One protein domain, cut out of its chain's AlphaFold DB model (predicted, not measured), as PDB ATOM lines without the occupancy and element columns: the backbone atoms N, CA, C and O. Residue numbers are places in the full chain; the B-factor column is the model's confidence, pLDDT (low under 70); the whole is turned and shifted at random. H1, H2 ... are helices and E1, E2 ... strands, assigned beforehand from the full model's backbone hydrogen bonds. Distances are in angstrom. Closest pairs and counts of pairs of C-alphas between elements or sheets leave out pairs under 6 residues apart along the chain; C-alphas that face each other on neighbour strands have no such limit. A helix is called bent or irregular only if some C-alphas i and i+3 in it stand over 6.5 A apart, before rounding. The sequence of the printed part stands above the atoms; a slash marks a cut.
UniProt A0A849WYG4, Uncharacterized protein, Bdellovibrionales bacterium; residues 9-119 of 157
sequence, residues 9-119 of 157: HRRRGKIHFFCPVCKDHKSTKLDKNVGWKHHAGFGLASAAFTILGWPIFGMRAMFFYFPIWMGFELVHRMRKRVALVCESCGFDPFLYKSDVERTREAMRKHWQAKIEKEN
ATOM      1  N   HIS A   9     126.140 131.547 153.046       66.81
ATOM      2  CA  HIS A   9     125.058 131.588 154.029       66.81
ATOM      3  C   HIS A   9     125.618 131.760 155.445       66.81
ATOM      4  O   HIS A   9     126.684 131.248 155.792       66.81
ATOM      5  N   ARG A  10     124.898 132.503 156.291       67.31
ATOM      6  CA  ARG A  10     125.383 132.900 157.617       67.31
ATOM      7  C   ARG A  10     124.448 132.403 158.705       67.31
ATOM      8  O   ARG A  10     123.302 132.834 158.780       67.31
ATOM      9  N   ARG A  11     124.959 131.549 159.594       70.19
ATOM     10  CA  ARG A  11     124.214 131.068 160.763       70.19
ATOM     11  C   ARG A  11     125.149 130.995 161.976       70.19
ATOM     12  O   ARG A  11     126.205 130.378 161.906       70.19
ATOM     13  N   ARG A  12     124.767 131.636 163.090       73.44
ATOM     14  CA  ARG A  12     125.472 131.584 164.396       73.44
ATOM     15  C   ARG A  12     126.982 131.905 164.338       73.44
ATOM     16  O   ARG A  12     127.800 131.126 164.811       73.44
ATOM     17  N   GLY A  13     127.363 133.026 163.722       71.38
ATOM     18  CA  GLY A  13     128.758 133.507 163.704       71.38
ATOM     19  C   GLY A  13     129.701 132.783 162.734       71.38
ATOM     20  O   GLY A  13     130.727 133.341 162.367       71.38
ATOM     21  N   LYS A  14     129.318 131.607 162.227       79.06
ATOM     22  CA  LYS A  14     130.093 130.851 161.239       79.06
ATOM     23  C   LYS A  14     129.751 131.293 159.820       79.06
ATOM     24  O   LYS A  14     128.602 131.639 159.514       79.06
ATOM     25  N   ILE A  15     130.759 131.279 158.955       82.19
ATOM     26  CA  ILE A  15     130.596 131.536 157.525       82.19
ATOM     27  C   ILE A  15     130.477 130.176 156.842       82.19
ATOM     28  O   ILE A  15     131.430 129.398 156.852       82.19
ATOM     29  N   HIS A  16     129.300 129.881 156.290       83.62
ATOM     30  CA  HIS A  16     129.095 128.699 155.461       83.62
ATOM     31  C   HIS A  16     129.292 129.094 154.005       83.62
ATOM     32  O   HIS A  16     128.662 130.045 153.537       83.62
ATOM     33  N   PHE A  17     130.153 128.369 153.300       85.31
ATOM     34  CA  PHE A  17     130.353 128.534 151.871       85.31
ATOM     35  C   PHE A  17     130.023 127.225 151.152       85.31
ATOM     36  O   PHE A  17     130.287 126.129 151.658       85.31
ATOM     37  N   PHE A  18     129.408 127.354 149.981       88.81
ATOM     38  CA  PHE A  18     129.160 126.242 149.075       88.81
ATOM     39  C   PHE A  18     130.189 126.262 147.949       88.81
ATOM     40  O   PHE A  18     130.342 127.278 147.268       88.81
ATOM     41  N   CYS A  19     130.898 125.152 147.750       91.38
ATOM     42  CA  CYS A  19     131.820 125.028 146.630       91.38
ATOM     43  C   CYS A  19     131.073 124.541 145.378       91.38
ATOM     44  O   CYS A  19     130.572 123.416 145.390       91.38
ATOM     45  N   PRO A  20     131.040 125.303 144.270       90.12
ATOM     46  CA  PRO A  20     130.335 124.878 143.060       90.12
ATOM     47  C   PRO A  20     131.001 123.681 142.364       90.12
ATOM     48  O   PRO A  20     130.338 122.956 141.629       90.12
ATOM     49  N   VAL A  21     132.299 123.459 142.600       91.44
ATOM     50  CA  VAL A  21     133.079 122.403 141.940       91.44
ATOM     51  C   VAL A  21     132.852 121.053 142.613       91.44
ATOM     52  O   VAL A  21     132.401 120.109 141.974       91.44
ATOM     53  N   CYS A  22     133.157 120.947 143.909       90.94
ATOM     54  CA  CYS A  22     133.006 119.687 144.638       90.94
ATOM     55  C   CYS A  22     131.606 119.488 145.231       90.94
ATOM     56  O   CYS A  22     131.340 118.417 145.766       90.94
ATOM     57  N   LYS A  23     130.728 120.501 145.157       90.75
ATOM     58  CA  LYS A  23     129.386 120.513 145.769       90.75
ATOM     59  C   LYS A  23     129.397 120.255 147.281       90.75
ATOM     60  O   LYS A  23     128.389 119.862 147.857       90.75
ATOM     61  N   ASP A  24     130.540 120.484 147.921       88.69
ATOM     62  CA  ASP A  24     130.724 120.287 149.352       88.69
ATOM     63  C   ASP A  24     130.348 121.564 150.118       88.69
ATOM     64  O   ASP A  24     130.631 122.690 149.682       88.69
ATOM     65  N   HIS A  25     129.716 121.383 151.276       87.00
ATOM     66  CA  HIS A  25     129.336 122.465 152.177       87.00
ATOM     67  C   HIS A  25     130.394 122.604 153.265       87.00
ATOM     68  O   HIS A  25     130.525 121.758 154.149       87.00
ATOM     69  N   LYS A  26     131.127 123.714 153.245       85.25
ATOM     70  CA  LYS A  26     132.169 123.983 154.234       85.25
ATOM     71  C   LYS A  26     131.755 125.127 155.142       85.25
ATOM     72  O   LYS A  26     131.142 126.106 154.718       85.25
ATOM     73  N   SER A  27     132.101 125.003 156.417       84.94
ATOM     74  CA  SER A  27     131.925 126.069 157.397       84.94
ATOM     75  C   SER A  27     133.277 126.473 157.948       84.94
ATOM     76  O   SER A  27     133.959 125.652 158.559       84.94
ATOM     77  N   THR A  28     133.628 127.738 157.789       84.25
ATOM     78  CA  THR A  28     134.835 128.300 158.381       84.25
ATOM     79  C   THR A  28     134.485 128.943 159.722       84.25
ATOM     80  O   THR A  28     133.475 129.643 159.855       84.25
ATOM     81  N   LYS A  29     135.325 128.693 160.736       80.38
ATOM     82  CA  LYS A  29     135.199 129.280 162.086       80.38
ATOM     83  C   LYS A  29     135.677 130.734 162.158       80.38
ATOM     84  O   LYS A  29     135.758 131.289 163.245       80.38
ATOM     85  N   LEU A  30     136.043 131.334 161.030       81.62
ATOM     86  CA  LEU A  30     136.562 132.687 161.014       81.62
ATOM     87  C   LEU A  30     135.433 133.689 161.235       81.62
ATOM     88  O   LEU A  30     134.495 133.790 160.439       81.62
ATOM     89  N   ASP A  31     135.569 134.458 162.306       75.50
ATOM     90  CA  ASP A  31     134.658 135.544 162.605       75.50
ATOM     91  C   ASP A  31     134.767 136.640 161.537       75.50
ATOM     92  O   ASP A  31     135.846 137.057 161.108       75.50
ATOM     93  N   LYS A  32     133.616 137.141 161.083       73.00
ATOM     94  CA  LYS A  32     133.578 138.259 160.123       73.00
ATOM     95  C   LYS A  32     134.104 139.547 160.750       73.00
ATOM     96  O   LYS A  32     134.673 140.378 160.043       73.00
ATOM     97  N   ASN A  33     133.856 139.727 162.042       80.56
ATOM     98  CA  ASN A  33     134.136 140.966 162.741       80.56
ATOM     99  C   ASN A  33     135.399 140.780 163.568       80.56
ATOM    100  O   ASN A  33     135.548 139.777 164.264       80.56
ATOM    101  N   VAL A  34     136.289 141.760 163.483       82.81
ATOM    102  CA  VAL A  34     137.464 141.836 164.341       82.81
ATOM    103  C   VAL A  34     136.950 142.036 165.765       82.81
ATOM    104  O   VAL A  34     136.358 143.063 166.080       82.81
ATOM    105  N   GLY A  35     137.084 141.017 166.612       88.25
ATOM    106  CA  GLY A  35     136.707 141.133 168.017       88.25
ATOM    107  C   GLY A  35     137.555 142.182 168.743       88.25
ATOM    108  O   GLY A  35     138.698 142.441 168.365       88.25
ATOM    109  N   TRP A  36     137.028 142.731 169.841       90.88
ATOM    110  CA  TRP A  36     137.719 143.733 170.668       90.88
ATOM    111  C   TRP A  36     139.138 143.311 171.082       90.88
ATOM    112  O   TRP A  36     140.057 144.124 171.093       90.88
ATOM    113  N   LYS A  37     139.354 142.011 171.332       91.44
ATOM    114  CA  LYS A  37     140.669 141.445 171.679       91.44
ATOM    115  C   LYS A  37     141.740 141.712 170.614       91.44
ATOM    116  O   LYS A  37     142.887 141.973 170.956       91.44
ATOM    117  N   HIS A  38     141.375 141.666 169.334       90.31
ATOM    118  CA  HIS A  38     142.312 141.936 168.245       90.31
ATOM    119  C   HIS A  38     142.665 143.421 168.161       90.31
ATOM    120  O   HIS A  38     143.829 143.748 167.950       90.31
ATOM    121  N   HIS A  39     141.693 144.308 168.389       90.75
ATOM    122  CA  HIS A  39     141.946 145.747 168.472       90.75
ATOM    123  C   HIS A  39     142.830 146.103 169.672       90.75
ATOM    124  O   HIS A  39     143.752 146.898 169.528       90.75
ATOM    125  N   ALA A  40     142.612 145.462 170.825       94.56
ATOM    126  CA  ALA A  40     143.459 145.634 172.002       94.56
ATOM    127  C   ALA A  40     144.907 145.182 171.737       94.56
ATOM    128  O   ALA A  40     145.844 145.926 172.016       94.56
ATOM    129  N   GLY A  41     145.098 144.001 171.135       93.62
ATOM    130  CA  GLY A  41     146.431 143.516 170.762       93.62
ATOM    131  C   GLY A  41     147.128 144.415 169.737       93.62
ATOM    132  O   GLY A  41     148.317 144.692 169.864       93.62
ATOM    133  N   PHE A  42     146.379 144.924 168.758       93.00
ATOM    134  CA  PHE A  42     146.880 145.893 167.787       93.00
ATOM    135  C   PHE A  42     147.327 147.205 168.453       93.00
ATOM    136  O   PHE A  42     148.414 147.695 168.157       93.00
ATOM    137  N   GLY A  43     146.519 147.749 169.368       93.31
ATOM    138  CA  GLY A  43     146.848 148.969 170.109       93.31
ATOM    139  C   GLY A  43     148.088 148.809 170.990       93.31
ATOM    140  O   GLY A  43     148.930 149.700 171.038       93.31
ATOM    141  N   LEU A  44     148.246 147.651 171.637       95.25
ATOM    142  CA  LEU A  44     149.442 147.355 172.427       95.25
ATOM    143  C   LEU A  44     150.692 147.265 171.541       95.25
ATOM    144  O   LEU A  44     151.734 147.824 171.877       95.25
ATOM    145  N   ALA A  45     150.583 146.592 170.393       93.69
ATOM    146  CA  ALA A  45     151.686 146.472 169.447       93.69
ATOM    147  C   ALA A  45     152.097 147.840 168.884       93.69
ATOM    148  O   ALA A  45     153.284 148.161 168.874       93.69
ATOM    149  N   SER A  46     151.142 148.675 168.461       94.12
ATOM    150  CA  SER A  46     151.443 150.012 167.939       94.12
ATOM    151  C   SER A  46     152.072 150.921 169.001       94.12
ATOM    152  O   SER A  46     153.035 151.627 168.697       94.12
ATOM    153  N   ALA A  47     151.611 150.846 170.254       94.50
ATOM    154  CA  ALA A  47     152.231 151.550 171.375       94.50
ATOM    155  C   ALA A  47     153.680 151.087 171.605       94.50
ATOM    156  O   ALA A  47     154.577 151.923 171.706       94.50
ATOM    157  N   ALA A  48     153.934 149.774 171.601       95.50
ATOM    158  CA  ALA A  48     155.281 149.223 171.755       95.50
ATOM    159  C   ALA A  48     156.233 149.696 170.643       95.50
ATOM    160  O   ALA A  48     157.334 150.156 170.936       95.50
ATOM    161  N   PHE A  49     155.800 149.667 169.378       93.94
ATOM    162  CA  PHE A  49     156.594 150.191 168.259       93.94
ATOM    163  C   PHE A  49     156.854 151.696 168.372       93.94
ATOM    164  O   PHE A  49     157.951 152.151 168.052       93.94
ATOM    165  N   THR A  50     155.877 152.465 168.857       93.88
ATOM    166  CA  THR A  50     156.032 153.911 169.060       93.88
ATOM    167  C   THR A  50     157.067 154.207 170.147       93.88
ATOM    168  O   THR A  50     157.926 155.061 169.943       93.88
ATOM    169  N   ILE A  51     157.039 153.470 171.263       95.31
ATOM    170  CA  ILE A  51     158.008 153.611 172.363       95.31
ATOM    171  C   ILE A  51     159.416 153.216 171.899       95.31
ATOM    172  O   ILE A  51     160.370 153.951 172.143       95.31
ATOM    173  N   LEU A  52     159.547 152.098 171.179       96.00
ATOM    174  CA  LEU A  52     160.837 151.634 170.655       96.00
ATOM    175  C   LEU A  52     161.420 152.584 169.596       96.00
ATOM    176  O   LEU A  52     162.633 152.765 169.538       96.00
ATOM    177  N   GLY A  53     160.573 153.205 168.771       95.12
ATOM    178  CA  GLY A  53     160.986 154.180 167.758       95.12
ATOM    179  C   GLY A  53     161.212 155.598 168.292       95.12
ATOM    180  O   GLY A  53     161.801 156.425 167.590       95.12
ATOM    181  N   TRP A  54     160.776 155.892 169.522       96.38
ATOM    182  CA  TRP A  54     160.841 157.224 170.124       96.38
ATOM    183  C   TRP A  54     162.242 157.855 170.151       96.38
ATOM    184  O   TRP A  54     162.356 159.004 169.727       96.38
ATOM    185  N   PRO A  55     163.326 157.168 170.576       96.88
ATOM    186  CA  PRO A  55     164.647 157.800 170.644       96.88
ATOM    187  C   PRO A  55     165.210 158.184 169.268       96.88
ATOM    188  O   PRO A  55     166.035 159.085 169.181       96.88
ATOM    189  N   ILE A  56     164.762 157.525 168.194       97.19
ATOM    190  CA  ILE A  56     165.278 157.741 166.836       97.19
ATOM    191  C   ILE A  56     164.456 158.812 166.107       97.19
ATOM    192  O   ILE A  56     165.010 159.682 165.439       97.19
ATOM    193  N   PHE A  57     163.126 158.760 166.228       95.75
ATOM    194  CA  PHE A  57     162.212 159.581 165.423       95.75
ATOM    195  C   PHE A  57     161.492 160.685 166.218       95.75
ATOM    196  O   PHE A  57     160.898 161.587 165.613       95.75
ATOM    197  N   GLY A  58     161.533 160.644 167.553       95.06
ATOM    198  CA  GLY A  58     160.828 161.576 168.435       95.06
ATOM    199  C   GLY A  58     159.326 161.623 168.143       95.06
ATOM    200  O   GLY A  58     158.689 160.598 167.912       95.06
ATOM    201  N   MET A  59     158.759 162.831 168.060       94.44
ATOM    202  CA  MET A  59     157.328 163.045 167.787       94.44
ATOM    203  C   MET A  59     156.869 162.488 166.426       94.44
ATOM    204  O   MET A  59     155.695 162.157 166.252       94.44
ATOM    205  N   ARG A  60     157.789 162.312 165.464       94.75
ATOM    206  CA  ARG A  60     157.475 161.704 164.159       94.75
ATOM    207  C   ARG A  60     157.132 160.217 164.276       94.75
ATOM    208  O   ARG A  60     156.515 159.679 163.362       94.75
ATOM    209  N   ALA A  61     157.457 159.568 165.399       92.25
ATOM    210  CA  ALA A  61     157.117 158.169 165.642       92.25
ATOM    211  C   ALA A  61     155.600 157.901 165.597       92.25
ATOM    212  O   ALA A  61     155.189 156.797 165.254       92.25
ATOM    213  N   MET A  62     154.754 158.912 165.837       90.69
ATOM    214  CA  MET A  62     153.297 158.785 165.694       90.69
ATOM    215  C   MET A  62     152.863 158.373 164.277       90.69
ATOM    216  O   MET A  62     151.855 157.684 164.115       90.69
ATOM    217  N   PHE A  63     153.639 158.716 163.240       93.06
ATOM    218  CA  PHE A  63     153.333 158.301 161.868       93.06
ATOM    219  C   PHE A  63     153.481 156.791 161.644       93.06
ATOM    220  O   PHE A  63     152.880 156.285 160.699       93.06
ATOM    221  N   PHE A  64     154.182 156.046 162.516       88.44
ATOM    222  CA  PHE A  64     154.258 154.579 162.434       88.44
ATOM    223  C   PHE A  64     152.919 153.883 162.691       88.44
ATOM    224  O   PHE A  64     152.744 152.731 162.294       88.44
ATOM    225  N   TYR A  65     151.940 154.577 163.274       89.50
ATOM    226  CA  TYR A  65     150.594 154.039 163.435       89.50
ATOM    227  C   TYR A  65     149.964 153.639 162.089       89.50
ATOM    228  O   TYR A  65     149.408 152.548 161.972       89.50
ATOM    229  N   PHE A  66     150.099 154.477 161.055       93.75
ATOM    230  CA  PHE A  66     149.511 154.233 159.732       93.75
ATOM    231  C   PHE A  66     150.034 152.968 159.030       93.75
ATOM    232  O   PHE A  66     149.205 152.150 158.625       93.75
ATOM    233  N   PRO A  67     151.356 152.743 158.879       93.25
ATOM    234  CA  PRO A  67     151.857 151.522 158.257       93.25
ATOM    235  C   PRO A  67     151.524 150.277 159.086       93.25
ATOM    236  O   PRO A  67     151.183 149.247 158.505       93.25
ATOM    237  N   ILE A  68     151.543 150.365 160.422       92.19
ATOM    238  CA  ILE A  68     151.155 149.246 161.296       92.19
ATOM    239  C   ILE A  68     149.666 148.912 161.105       92.19
ATOM    240  O   ILE A  68     149.319 147.745 160.910       92.19
ATOM    241  N   TRP A  69     148.789 149.923 161.077       92.31
ATOM    242  CA  TRP A  69     147.358 149.765 160.788       92.31
ATOM    243  C   TRP A  69     147.112 149.141 159.413       92.31
ATOM    244  O   TRP A  69     146.369 148.166 159.288       92.31
ATOM    245  N   MET A  70     147.778 149.658 158.381       95.44
ATOM    246  CA  MET A  70     147.667 149.138 157.020       95.44
ATOM    247  C   MET A  70     148.122 147.675 156.936       95.44
ATOM    248  O   MET A  70     147.446 146.853 156.313       95.44
ATOM    249  N   GLY A  71     149.225 147.326 157.604       94.44
ATOM    250  CA  GLY A  71     149.705 145.948 157.701       94.44
ATOM    251  C   GLY A  71     148.700 145.030 158.398       94.44
ATOM    252  O   GLY A  71     148.426 143.931 157.912       94.44
ATOM    253  N   PHE A  72     148.094 145.491 159.494       94.00
ATOM    254  CA  PHE A  72     147.053 144.748 160.204       94.00
ATOM    255  C   PHE A  72     145.840 144.456 159.312       94.00
ATOM    256  O   PHE A  72     145.428 143.298 159.200       94.00
ATOM    257  N   GLU A  73     145.304 145.473 158.633       93.38
ATOM    258  CA  GLU A  73     144.185 145.319 157.695       93.38
ATOM    259  C   GLU A  73     144.527 144.352 156.557       93.38
ATOM    260  O   GLU A  73     143.736 143.461 156.227       93.38
ATOM    261  N   LEU A  74     145.734 144.462 155.996       94.69
ATOM    262  CA  LEU A  74     146.190 143.584 154.924       94.69
ATOM    263  C   LEU A  74     146.260 142.123 155.384       94.69
ATOM    264  O   LEU A  74     145.672 141.249 154.743       94.69
ATOM    265  N   VAL A  75     146.920 141.846 156.512       93.06
ATOM    266  CA  VAL A  75     147.047 140.485 157.063       93.06
ATOM    267  C   VAL A  75     145.677 139.911 157.407       93.06
ATOM    268  O   VAL A  75     145.377 138.761 157.080       93.06
ATOM    269  N   HIS A  76     144.815 140.707 158.033       91.12
ATOM    270  CA  HIS A  76     143.469 140.285 158.388       91.12
ATOM    271  C   HIS A  76     142.623 139.965 157.144       91.12
ATOM    272  O   HIS A  76     141.950 138.928 157.091       91.12
ATOM    273  N   ARG A  77     142.711 140.793 156.097       91.00
ATOM    274  CA  ARG A  77     142.057 140.544 154.807       91.00
ATOM    275  C   ARG A  77     142.598 139.287 154.124       91.00
ATOM    276  O   ARG A  77     141.805 138.521 153.578       91.00
ATOM    277  N   MET A  78     143.907 139.041 154.183       91.88
ATOM    278  CA  MET A  78     144.518 137.828 153.624       91.88
ATOM    279  C   MET A  78     144.076 136.571 154.369       91.88
ATOM    280  O   MET A  78     143.644 135.614 153.732       91.88
ATOM    281  N   ARG A  79     144.065 136.589 155.706       90.81
ATOM    282  CA  ARG A  79     143.550 135.467 156.514       90.81
ATOM    283  C   ARG A  79     142.098 135.136 156.174       90.81
ATOM    284  O   ARG A  79     141.753 133.966 156.049       90.81
ATOM    285  N   LYS A  80     141.264 136.159 155.957       88.94
ATOM    286  CA  LYS A  80     139.878 135.976 155.496       88.94
ATOM    287  C   LYS A  80     139.774 135.314 154.133       88.94
ATOM    288  O   LYS A  80     138.900 134.473 153.954       88.94
ATOM    289  N   ARG A  81     140.644 135.682 153.193       90.69
ATOM    290  CA  ARG A  81     140.684 135.054 151.867       90.69
ATOM    291  C   ARG A  81     141.086 133.590 151.959       90.69
ATOM    292  O   ARG A  81     140.349 132.749 151.469       90.69
ATOM    293  N   VAL A  82     142.178 133.290 152.663       89.81
ATOM    294  CA  VAL A  82     142.671 131.912 152.834       89.81
ATOM    295  C   VAL A  82     141.606 131.018 153.468       89.81
ATOM    296  O   VAL A  82     141.390 129.904 153.011       89.81
ATOM    297  N   ALA A  83     140.868 131.521 154.460       89.62
ATOM    298  CA  ALA A  83     139.819 130.750 155.125       89.62
ATOM    299  C   ALA A  83     138.566 130.486 154.261       89.62
ATOM    300  O   ALA A  83     137.688 129.732 154.682       89.62
ATOM    301  N   LEU A  84     138.446 131.128 153.096       89.38
ATOM    302  CA  LEU A  84     137.369 130.902 152.127       89.38
ATOM    303  C   LEU A  84     137.786 129.970 150.980       89.38
ATOM    304  O   LEU A  84     136.930 129.584 150.186       89.38
ATOM    305  N   VAL A  85     139.064 129.592 150.901       92.31
ATOM    306  CA  VAL A  85     139.553 128.627 149.912       92.31
ATOM    307  C   VAL A  85     139.088 127.223 150.296       92.31
ATOM    308  O   VAL A  85     139.182 126.806 151.450       92.31
ATOM    309  N   CYS A  86     138.581 126.468 149.322       91.69
ATOM    310  CA  CYS A  86     138.165 125.090 149.547       91.69
ATOM    311  C   CYS A  86     139.373 124.161 149.727       91.69
ATOM    312  O   CYS A  86     140.109 123.925 148.776       91.69
ATOM    313  N   GLU A  87     139.520 123.545 150.901       90.50
ATOM    314  CA  GLU A  87     140.602 122.583 151.182       90.50
ATOM    315  C   GLU A  87     140.561 121.349 150.261       90.50
ATOM    316  O   GLU A  87     141.597 120.817 149.864       90.50
ATOM    317  N   SER A  88     139.358 120.907 149.874       90.62
ATOM    318  CA  SER A  88     139.179 119.693 149.072       90.62
ATOM    319  C   SER A  88     139.679 119.857 147.634       90.62
ATOM    320  O   SER A  88     140.372 118.976 147.132       90.62
ATOM    321  N   CYS A  89     139.315 120.962 146.970       92.00
ATOM    322  CA  CYS A  89     139.536 121.160 145.530       92.00
ATOM    323  C   CYS A  89     140.378 122.393 145.164       92.00
ATOM    324  O   CYS A  89     140.681 122.572 143.986       92.00
ATOM    325  N   GLY A  90     140.728 123.245 146.131       93.12
ATOM    326  CA  GLY A  90     141.521 124.458 145.910       93.12
ATOM    327  C   GLY A  90     140.752 125.631 145.293       93.12
ATOM    328  O   GLY A  90     141.368 126.592 144.849       93.12
ATOM    329  N   PHE A  91     139.418 125.570 145.226       95.06
ATOM    330  CA  PHE A  91     138.605 126.651 144.657       95.06
ATOM    331  C   PHE A  91     138.641 127.913 145.539       95.06
ATOM    332  O   PHE A  91     138.273 127.848 146.715       95.06
ATOM    333  N   ASP A  92     139.031 129.052 144.954       93.75
ATOM    334  CA  ASP A  92     138.982 130.382 145.577       93.75
ATOM    335  C   ASP A  92     137.870 131.239 144.929       93.75
ATOM    336  O   ASP A  92     137.982 131.614 143.756       93.75
ATOM    337  N   PRO A  93     136.807 131.599 145.675       91.19
ATOM    338  CA  PRO A  93     135.706 132.396 145.142       91.19
ATOM    339  C   PRO A  93     136.105 133.834 144.772       91.19
ATOM    340  O   PRO A  93     135.492 134.420 143.877       91.19
ATOM    341  N   PHE A  94     137.107 134.430 145.432       91.12
ATOM    342  CA  PHE A  94     137.564 135.779 145.083       91.12
ATOM    343  C   PHE A  94     138.337 135.774 143.777       91.12
ATOM    344  O   PHE A  94     138.107 136.655 142.949       91.12
ATOM    345  N   LEU A  95     139.219 134.786 143.604       93.56
ATOM    346  CA  LEU A  95     139.972 134.627 142.368       93.56
ATOM    347  C   LEU A  95     139.021 134.335 141.207       93.56
ATOM    348  O   LEU A  95     139.147 134.977 140.172       93.56
ATOM    349  N   TYR A  96     138.003 133.492 141.419       94.12
ATOM    350  CA  TYR A  96     137.000 133.167 140.400       94.12
ATOM    351  C   TYR A  96     136.213 134.390 139.932       94.12
ATOM    352  O   TYR A  96     135.923 134.529 138.746       94.12
ATOM    353  N   LYS A  97     135.881 135.297 140.860       92.19
ATOM    354  CA  LYS A  97     135.170 136.537 140.531       92.19
ATOM    355  C   LYS A  97     136.027 137.493 139.698       92.19
ATOM    356  O   LYS A  97     135.471 138.231 138.893       92.19
ATOM    357  N   SER A  98     137.344 137.516 139.918       94.12
ATOM    358  CA  SER A  98     138.259 138.369 139.151       94.12
ATOM    359  C   SER A  98     138.712 137.747 137.832       94.12
ATOM    360  O   SER A  98     138.815 138.463 136.845       94.12
ATOM    361  N   ASP A  99     139.019 136.449 137.830       95.75
ATOM    362  CA  ASP A  99     139.673 135.749 136.728       95.75
ATOM    363  C   ASP A  99     139.412 134.229 136.815       95.75
ATOM    364  O   ASP A  99     139.887 133.508 137.707       95.75
ATOM    365  N   VAL A 100     138.627 133.733 135.861       95.56
ATOM    366  CA  VAL A 100     138.233 132.321 135.787       95.56
ATOM    367  C   VAL A 100     139.406 131.436 135.360       95.56
ATOM    368  O   VAL A 100     139.517 130.301 135.831       95.56
ATOM    369  N   GLU A 101     140.301 131.934 134.509       95.75
ATOM    370  CA  GLU A 101     141.437 131.176 133.978       95.75
ATOM    371  C   GLU A 101     142.470 130.931 135.072       95.75
ATOM    372  O   GLU A 101     142.812 129.777 135.349       95.75
ATOM    373  N   ARG A 102     142.847 131.982 135.810       95.50
ATOM    374  CA  ARG A 102     143.740 131.854 136.977       95.50
ATOM    375  C   ARG A 102     143.182 130.911 138.030       95.50
ATOM    376  O   ARG A 102     143.936 130.184 138.673       95.50
ATOM    377  N   THR A 103     141.863 130.893 138.199       95.19
ATOM    378  CA  THR A 103     141.216 129.963 139.128       95.19
ATOM    379  C   THR A 103     141.367 128.521 138.666       95.19
ATOM    380  O   THR A 103     141.718 127.657 139.470       95.19
ATOM    381  N   ARG A 104     141.166 128.249 137.371       94.75
ATOM    382  CA  ARG A 104     141.383 126.910 136.799       94.75
ATOM    383  C   ARG A 104     142.835 126.473 136.964       94.75
ATOM    384  O   ARG A 104     143.075 125.331 137.345       94.75
ATOM    385  N   GLU A 105     143.794 127.364 136.731       95.81
ATOM    386  CA  GLU A 105     145.216 127.073 136.939       95.81
ATOM    387  C   GLU A 105     145.556 126.786 138.402       95.81
ATOM    388  O   GLU A 105     146.228 125.795 138.690       95.81
ATOM    389  N   ALA A 106     145.072 127.613 139.334       94.19
ATOM    390  CA  ALA A 106     145.275 127.415 140.766       94.19
ATOM    391  C   ALA A 106     144.694 126.074 141.231       94.19
ATOM    392  O   ALA A 106     145.353 125.329 141.955       94.19
ATOM    393  N   MET A 107     143.502 125.720 140.743       95.19
ATOM    394  CA  MET A 107     142.909 124.412 140.996       95.19
ATOM    395  C   MET A 107     143.771 123.284 140.421       95.19
ATOM    396  O   MET A 107     144.100 122.358 141.154       95.19
ATOM    397  N   ARG A 108     144.199 123.349 139.151       94.50
ATOM    398  CA  ARG A 108     145.080 122.319 138.561       94.50
ATOM    399  C   ARG A 108     146.344 122.114 139.400       94.50
ATOM    400  O   ARG A 108     146.671 120.971 139.709       94.50
ATOM    401  N   LYS A 109     146.997 123.202 139.825       95.00
ATOM    402  CA  LYS A 109     148.185 123.160 140.696       95.00
ATOM    403  C   LYS A 109     147.885 122.514 142.049       95.00
ATOM    404  O   LYS A 109     148.660 121.681 142.506       95.00
ATOM    405  N   HIS A 110     146.749 122.845 142.668       94.31
ATOM    406  CA  HIS A 110     146.313 122.233 143.931       94.31
ATOM    407  C   HIS A 110     146.139 120.718 143.801       94.31
ATOM    408  O   HIS A 110     146.615 119.963 144.644       94.31
ATOM    409  N   TRP A 111     145.501 120.261 142.721       91.06
ATOM    410  CA  TRP A 111     145.318 118.833 142.455       91.06
ATOM    411  C   TRP A 111     146.639 118.121 142.168       91.06
ATOM    412  O   TRP A 111     146.866 117.049 142.720       91.06
ATOM    413  N   GLN A 112     147.526 118.717 141.367       91.62
ATOM    414  CA  GLN A 112     148.865 118.176 141.105       91.62
ATOM    415  C   GLN A 112     149.666 118.007 142.403       91.62
ATOM    416  O   GLN A 112     150.155 116.914 142.679       91.62
ATOM    417  N   ALA A 113     149.709 119.042 143.248       90.94
ATOM    418  CA  ALA A 113     150.395 118.990 144.539       90.94
ATOM    419  C   ALA A 113     149.778 117.952 145.491       90.94
ATOM    420  O   ALA A 113     150.488 117.275 146.233       90.94
ATOM    421  N   LYS A 114     148.447 117.801 145.473       88.94
ATOM    422  CA  LYS A 114     147.749 116.797 146.284       88.94
ATOM    423  C   LYS A 114     148.067 115.372 145.829       88.94
ATOM    424  O   LYS A 114     148.350 114.524 146.668       88.94
ATOM    425  N   ILE A 115     148.058 115.128 144.518       88.81
ATOM    426  CA  ILE A 115     148.422 113.845 143.906       88.81
ATOM    427  C   ILE A 115     149.842 113.434 144.306       88.81
ATOM    428  O   ILE A 115     150.055 112.288 144.702       88.81
ATOM    429  N   GLU A 116     150.787 114.371 144.212       88.88
ATOM    430  CA  GLU A 116     152.192 114.156 144.561       88.88
ATOM    431  C   GLU A 116     152.359 113.847 146.054       88.88
ATOM    432  O   GLU A 116     153.014 112.876 146.422       88.88
ATOM    433  N   LYS A 117     151.708 114.625 146.926       88.50
ATOM    434  CA  LYS A 117     151.831 114.471 148.381       88.50
ATOM    435  C   LYS A 117     151.164 113.206 148.918       88.50
ATOM    436  O   LYS A 117     151.717 112.547 149.795       88.50
ATOM    437  N   GLU A 118     149.954 112.901 148.455       83.00
ATOM    438  CA  GLU A 118     149.171 111.765 148.958       83.00
ATOM    439  C   GLU A 118     149.570 110.444 148.291       83.00
ATOM    440  O   GLU A 118     149.030 109.402 148.657       83.00
ATOM    441  N   ASN A 119     150.514 110.462 147.333       77.88
ATOM    442  CA  ASN A 119     150.911 109.289 146.553       77.88
ATOM    443  C   ASN A 119     149.686 108.522 146.041       77.88
ATOM    444  O   ASN A 119     149.665 107.293 146.026       77.88
TER     445      ASN A 119
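Overview. This is residues 9 to 119 of the 157 residues of an uncharacterized protein of Bdellovibrionales bacterium (UniProt A0A849WYG4). The long bent helix H1 folds back at residues 57 and 58 into a narrow V of two helical arms, H1a and H1b, which makes one end of an elongated shape. Toward the other end, where the V opens, stand a small antiparallel sheet, E1 E2 E3, and a helical part in which the short H2 meets the longer H3 at a corner. The printed part has 111 residues, with three named strands followed by three named helices, and is mostly helix. The whole is only just loose, close to extended, with a radius of gyration of the C-alphas of 19.4 A and spans of 55 by 33 by 29 A.

Arrangement. E1, residues 9 to 11, and E2, residues 14 to 18, form an antiparallel hairpin at 151 degrees, with N 9 and O 16 3.0 A apart, within hydrogen-bond range. E2 and E3, residues 25 to 28, form a second antiparallel hairpin at 148 degrees, with N 17 and O 26 at 2.8 A. The three make a meander, each strand the antiparallel neighbour of the one before, with E1 and E3 as edge strands. H1, residues 36 to 82, was assigned as one helix by its hydrogen bonds but is bent, with C-alphas 56 and 59 9.6 A apart. Its arms H1a, residues 36 to 56, and H1b, residues 59 to 82, touch and run opposite ways at a tilt of 37 degrees, only just steep. Their closest C-alphas, of Thr 50 and Ala 61, are 5.6 A apart, and H1b touches H1a with residues 61 to 72 alone. H1a is itself irregular, with C-alphas 52 and 55 7.2 A apart. H2, residues 93 to 98, is close to H1b but not clearly touching, about perpendicular at 74 degrees; the closest C-alphas, of Arg 81 and Phe 94, are 7.5 A apart. H2 and H3, residues 100 to 118, touch only at the corner, closest at the C-alphas of Tyr 96 and Thr 103, 5.4 A. H1a, H1b, H2 and H3 are not on the sheet. In H2 and H3 every O i to N i+4 pair is within hydrogen-bond range, against 15 of 17 in H1a and 15 of 20 in H1b.

Along the chain. E1 begins at C-alpha 9 (125.058, 131.588, 154.029) and is 6.8 A long, E2 13.0 A and E3 10.1 A. H1a is 31.2 A long and H1b 37.5 A, beginning at C-alpha 59 (157.328, 163.045, 167.787). H2 is 8.8 A long, and H3, 26.8 A, ends at C-alpha 118 (149.171, 111.765, 148.958).

Size, cuts and confidence. The C-alphas farthest apart, of Met 59 and Asn 119, are 58.2 A apart. The printed part has no cut and no long link. Mean pLDDT of the printed part is 90.1; residues 9 to 10 are under 70.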